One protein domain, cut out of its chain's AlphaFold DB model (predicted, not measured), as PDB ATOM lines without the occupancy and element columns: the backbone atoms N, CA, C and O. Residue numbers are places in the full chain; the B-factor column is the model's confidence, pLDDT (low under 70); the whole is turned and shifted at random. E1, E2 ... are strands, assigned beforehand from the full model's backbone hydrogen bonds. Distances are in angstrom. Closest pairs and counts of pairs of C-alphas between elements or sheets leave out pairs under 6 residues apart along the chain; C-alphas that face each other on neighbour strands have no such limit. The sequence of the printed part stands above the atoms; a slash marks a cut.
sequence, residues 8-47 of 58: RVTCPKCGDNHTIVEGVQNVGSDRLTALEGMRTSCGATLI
ATOM      1  N   ARG A   8     -28.885 -19.963  39.586       89.06
ATOM      2  CA  ARG A   8     -29.318 -18.723  38.945       89.06
ATOM      3  C   ARG A   8     -29.561 -18.953  37.463       89.06
ATOM      4  O   ARG A   8     -28.751 -19.569  36.776       89.06
ATOM      5  N   VAL A   9     -30.660 -18.398  36.982       86.94
ATOM      6  CA  VAL A   9     -31.093 -18.459  35.593       86.94
ATOM      7  C   VAL A   9     -31.573 -17.089  35.143       86.94
ATOM      8  O   VAL A   9     -32.111 -16.302  35.927       86.94
ATOM      9  N   THR A  10     -31.382 -16.819  33.861       87.06
ATOM     10  CA  THR A  10     -31.871 -15.604  33.215       87.06
ATOM     11  C   THR A  10     -33.169 -15.931  32.496       87.06
ATOM     12  O   THR A  10     -33.228 -16.853  31.680       87.06
ATOM     13  N   CYS A  11     -34.225 -15.185  32.806       85.44
ATOM     14  CA  CYS A  11     -35.491 -15.302  32.106       85.44
ATOM     15  C   CYS A  11     -35.540 -14.233  31.007       85.44
ATOM     16  O   CYS A  11     -35.499 -13.047  31.329       85.44
ATOM     17  N   PRO A  12     -35.722 -14.588  29.723       82.94
ATOM     18  CA  PRO A  12     -35.763 -13.604  28.638       82.94
ATOM     19  C   PRO A  12     -36.946 -12.625  28.736       82.94
ATOM     20  O   PRO A  12     -36.961 -11.612  28.045       82.94
ATOM     21  N   LYS A  13     -37.949 -12.919  29.576       83.94
ATOM     22  CA  LYS A  13     -39.106 -12.044  29.823       83.94
ATOM     23  C   LYS A  13     -38.961 -11.169  31.067       83.94
ATOM     24  O   LYS A  13     -39.482 -10.061  31.078       83.94
ATOM     25  N   CYS A  14     -38.321 -11.678  32.117       83.44
ATOM     26  CA  CYS A  14     -38.286 -11.029  33.431       83.44
ATOM     27  C   CYS A  14     -36.920 -10.402  33.760       83.44
ATOM     28  O   CYS A  14     -36.858  -9.519  34.609       83.44
ATOM     29  N   GLY A  15     -35.858 -10.816  33.063       82.50
ATOM     30  CA  GLY A  15     -34.484 -10.372  33.279       82.50
ATOM     31  C   GLY A  15     -33.623 -11.410  33.997       82.50
ATOM     32  O   GLY A  15     -33.935 -12.605  34.057       82.50
ATOM     33  N   ASP A  16     -32.497 -10.942  34.513       72.62
ATOM     34  CA  ASP A  16     -31.574 -11.729  35.321       72.62
ATOM     35  C   ASP A  16     -32.079 -11.871  36.769       72.62
ATOM     36  O   ASP A  16     -32.977 -11.154  37.202       72.62
ATOM     37  N   ASN A  17     -31.461 -12.775  37.541       84.50
ATOM     38  CA  ASN A  17     -31.724 -13.004  38.974       84.50
ATOM     39  C   ASN A  17     -32.930 -13.901  39.321       84.50
ATOM     40  O   ASN A  17     -33.468 -13.829  40.427       84.50
ATOM     41  N   HIS A  18     -33.319 -14.804  38.422       89.75
ATOM     42  CA  HIS A  18     -34.247 -15.880  38.765       89.75
ATOM     43  C   HIS A  18     -33.496 -17.122  39.213       89.75
ATOM     44  O   HIS A  18     -32.314 -17.293  38.926       89.75
ATOM     45  N   THR A  19     -34.178 -17.992  39.945       92.31
ATOM     46  CA  THR A  19     -33.616 -19.259  40.405       92.31
ATOM     47  C   THR A  19     -34.549 -20.397  40.071       92.31
ATOM     48  O   THR A  19     -35.759 -20.216  39.949       92.31
ATOM     49  N   ILE A  20     -33.992 -21.585  39.901       91.69
ATOM     50  CA  ILE A  20     -34.810 -22.774  39.690       91.69
ATOM     51  C   ILE A  20     -35.452 -23.175  41.018       91.69
ATOM     52  O   ILE A  20     -34.748 -23.290  42.022       91.69
ATOM     53  N   VAL A  21     -36.768 -23.388  41.021       93.31
ATOM     54  CA  VAL A  21     -37.529 -23.766  42.225       93.31
ATOM     55  C   VAL A  21     -38.038 -25.203  42.172       93.31
ATOM     56  O   VAL A  21     -38.323 -25.776  43.217       93.31
ATOM     57  N   GLU A  22     -38.092 -25.805  40.983       90.50
ATOM     58  CA  GLU A  22     -38.471 -27.206  40.790       90.50
ATOM     59  C   GLU A  22     -37.306 -28.050  40.266       90.50
ATOM     60  O   GLU A  22     -36.460 -27.594  39.497       90.50
ATOM     61  N   GLY A  23     -37.270 -29.313  40.672       89.00
ATOM     62  CA  GLY A  23     -36.281 -30.273  40.210       89.00
ATOM     63  C   GLY A  23     -36.597 -31.672  40.708       89.00
ATOM     64  O   GLY A  23     -37.481 -31.865  41.541       89.00
ATOM     65  N   VAL A  24     -35.856 -32.649  40.200       88.31
ATOM     66  CA  VAL A  24     -36.024 -34.064  40.545       88.31
ATOM     67  C   VAL A  24     -34.833 -34.570  41.336       88.31
ATOM     68  O   VAL A  24     -33.699 -34.115  41.162       88.31
ATOM     69  N   GLN A  25     -35.081 -35.534  42.212       85.50
ATOM     70  CA  GLN A  25     -34.004 -36.221  42.903       85.50
ATOM     71  C   GLN A  25     -33.276 -37.128  41.905       85.50
ATOM     72  O   GLN A  25     -33.907 -37.906  41.196       85.50
ATOM     73  N   ASN A  26     -31.953 -36.991  41.822       79.00
ATOM     74  CA  ASN A  26     -31.113 -37.771  40.918       79.00
ATOM     75  C   ASN A  26     -30.087 -38.560  41.737       79.00
ATOM     76  O   ASN A  26     -29.458 -38.013  42.649       79.00
ATOM     77  N   VAL A  27     -29.923 -39.835  41.394       63.06
ATOM     78  CA  VAL A  27     -28.940 -40.756  41.966       63.06
ATOM     79  C   VAL A  27     -27.522 -40.302  41.594       63.06
ATOM     80  O   VAL A  27     -26.938 -40.716  40.603       63.06
ATOM     81  N   GLY A  28     -26.970 -39.379  42.382       71.75
ATOM     82  CA  GLY A  28     -25.633 -38.816  42.155       71.75
ATOM     83  C   GLY A  28     -25.525 -37.310  42.376       71.75
ATOM     84  O   GLY A  28     -24.439 -36.751  42.222       71.75
ATOM     85  N   SER A  29     -26.617 -36.637  42.749       74.06
ATOM     86  CA  SER A  29     -26.568 -35.234  43.152       74.06
ATOM     87  C   SER A  29     -27.098 -35.046  44.566       74.06
ATOM     88  O   SER A  29     -28.191 -35.489  44.897       74.06
ATOM     89  N   ASP A  30     -26.327 -34.326  45.378       81.94
ATOM     90  CA  ASP A  30     -26.726 -33.884  46.718       81.94
ATOM     91  C   ASP A  30     -27.922 -32.908  46.678       81.94
ATOM     92  O   ASP A  30     -28.659 -32.746  47.645       81.94
ATOM     93  N   ARG A  31     -28.157 -32.280  45.517       85.75
ATOM     94  CA  ARG A  31     -29.251 -31.332  45.292       85.75
ATOM     95  C   ARG A  31     -30.195 -31.841  44.213       85.75
ATOM     96  O   ARG A  31     -29.790 -32.531  43.282       85.75
ATOM     97  N   LEU A  32     -31.453 -31.419  44.306       88.69
ATOM     98  CA  LEU A  32     -32.445 -31.656  43.261       88.69
ATOM     99  C   LEU A  32     -31.919 -31.128  41.922       88.69
ATOM    100  O   LEU A  32     -31.513 -29.968  41.807       88.69
ATOM    101  N   THR A  33     -31.905 -32.001  40.922       88.31
ATOM    102  CA  THR A  33     -31.432 -31.687  39.578       88.31
ATOM    103  C   THR A  33     -32.530 -30.947  38.834       88.31
ATOM    104  O   THR A  33     -33.685 -31.374  38.808       88.31
ATOM    105  N   ALA A  34     -32.159 -29.818  38.248       88.25
ATOM    106  CA  ALA A  34     -33.046 -28.999  37.456       88.25
ATOM    107  C   ALA A  34     -33.067 -29.487  36.014       88.25
ATOM    108  O   ALA A  34     -32.030 -29.720  35.393       88.25
ATOM    109  N   LEU A  35     -34.277 -29.610  35.502       86.31
ATOM    110  CA  LEU A  35     -34.599 -30.316  34.283       86.31
ATOM    111  C   LEU A  35     -35.330 -29.398  33.312       86.31
ATOM    112  O   LEU A  35     -35.976 -28.438  33.733       86.31
ATOM    113  N   GLU A  36     -35.252 -29.699  32.016       86.56
ATOM    114  CA  GLU A  36     -36.124 -29.028  31.053       86.56
ATOM    115  C   GLU A  36     -37.585 -29.243  31.457       86.56
ATOM    116  O   GLU A  36     -37.973 -30.344  31.850       86.56
ATOM    117  N   GLY A  37     -38.385 -28.179  31.413       86.81
ATOM    118  CA  GLY A  37     -39.779 -28.248  31.851       86.81
ATOM    119  C   GLY A  37     -40.017 -27.822  33.306       86.81
ATOM    120  O   GLY A  37     -41.157 -27.532  33.665       86.81
ATOM    121  N   MET A  38     -38.975 -27.724  34.136       90.31
ATOM    122  CA  MET A  38     -39.113 -27.359  35.556       90.31
ATOM    123  C   MET A  38     -39.383 -25.864  35.746       90.31
ATOM    124  O   MET A  38     -38.857 -25.045  34.996       90.31
ATOM    125  N   ARG A  39     -40.155 -25.459  36.760       90.56
ATOM    126  CA  ARG A  39     -40.368 -24.029  37.025       90.56
ATOM    127  C   ARG A  39     -39.173 -23.344  37.664       90.56
ATOM    128  O   ARG A  39     -38.439 -23.863  38.511       90.56
ATOM    129  N   THR A  40     -39.069 -22.087  37.277       91.56
ATOM    130  CA  THR A  40     -38.202 -21.074  37.864       91.56
ATOM    131  C   THR A  40     -39.013 -20.157  38.782       91.56
ATOM    132  O   THR A  40     -40.244 -20.163  38.758       91.56
ATOM    133  N   SER A  41     -38.337 -19.351  39.597       91.31
ATOM    134  CA  SER A  41     -38.963 -18.464  40.583       91.31
ATOM    135  C   SER A  41     -39.874 -17.400  39.968       91.31
ATOM    136  O   SER A  41     -40.775 -16.915  40.645       91.31
ATOM    137  N   CYS A  42     -39.699 -17.062  38.685       88.56
ATOM    138  CA  CYS A  42     -40.628 -16.196  37.954       88.56
ATOM    139  C   CYS A  42     -41.863 -16.922  37.398       88.56
ATOM    140  O   CYS A  42     -42.695 -16.295  36.749       88.56
ATOM    141  N   GLY A  43     -41.987 -18.236  37.606       87.56
ATOM    142  CA  GLY A  43     -43.063 -19.060  37.054       87.56
ATOM    143  C   GLY A  43     -42.845 -19.485  35.599       87.56
ATOM    144  O   GLY A  43     -43.682 -20.200  35.049       87.56
ATOM    145  N   ALA A  44     -41.730 -19.091  34.974       89.00
ATOM    146  CA  ALA A  44     -41.360 -19.569  33.649       89.00
ATOM    147  C   ALA A  44     -40.801 -20.996  33.707       89.00
ATOM    148  O   ALA A  44     -40.177 -21.403  34.692       89.00
ATOM    149  N   THR A  45     -40.986 -21.724  32.614       89.38
ATOM    150  CA  THR A  45     -40.406 -23.046  32.396       89.38
ATOM    151  C   THR A  45     -38.922 -22.928  32.060       89.38
ATOM    152  O   THR A  45     -38.533 -22.148  31.191       89.38
ATOM    153  N   LEU A  46     -38.096 -23.705  32.752       86.31
ATOM    154  CA  LEU A  46     -36.668 -23.807  32.512       86.31
ATOM    155  C   LEU A  46     -36.422 -24.458  31.152       86.31
ATOM    156  O   LEU A  46     -36.920 -25.550  30.874       86.31
ATOM    157  N   ILE A  47     -35.609 -23.785  30.346       85.00
ATOM    158  CA  ILE A  47     -35.118 -24.280  29.065       85.00
ATOM    159  C   ILE A  47     -33.701 -24.785  29.321       85.00
ATOM    160  O   ILE A  47     -32.805 -23.997  29.637       85.00
TER     161      ILE A  47
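AT A GLANCE: This is residues 8 to 47 of the 58 residues of an uncharacterized protein of Methylobacterium radiotolerans (UniProt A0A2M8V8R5). There is little regular structure here: a small hairpin, E1 and E2, makes one end of a rod, and a long unnamed stretch runs out to the far end near Val 27, folds back and winds beside the hairpin. The 40 printed residues hold two named strands, E1 then E2, antiparallel in one sheet, and no named helix. The class is all strand, with 9 residues in named elements. The whole is only just compact, close to loose, with a radius of gyration of the C-alphas of 10.5 A and spans of 33 by 16 by 12 A.

HOW THE PARTS SIT: E1, residues 8 to 11, and E2, residues 15 to 19, form a hairpin with a tight link of 3 residues. Their directions stand at 137 degrees. C-alphas 10 and 16 face each other at 4.4 A. N 9 and O 18, 2.8 A apart, and N 15 and O 11, 2.8 A apart, are within hydrogen-bond range.

IN THESE COORDINATES: E1 begins at C-alpha 8 (-29.318, -18.723, 38.945) and is 9.8 A long. E2 is 11.4 A long and ends at C-alpha 19 (-33.616, -19.259, 40.405).

THE WHOLE: The C-alphas of Lys 13 and Val 27, the two farthest apart, are 32.8 A apart. Residues 20 to 47 hold no named element. The printed part has no cut. Residue 27 is under pLDDT 70.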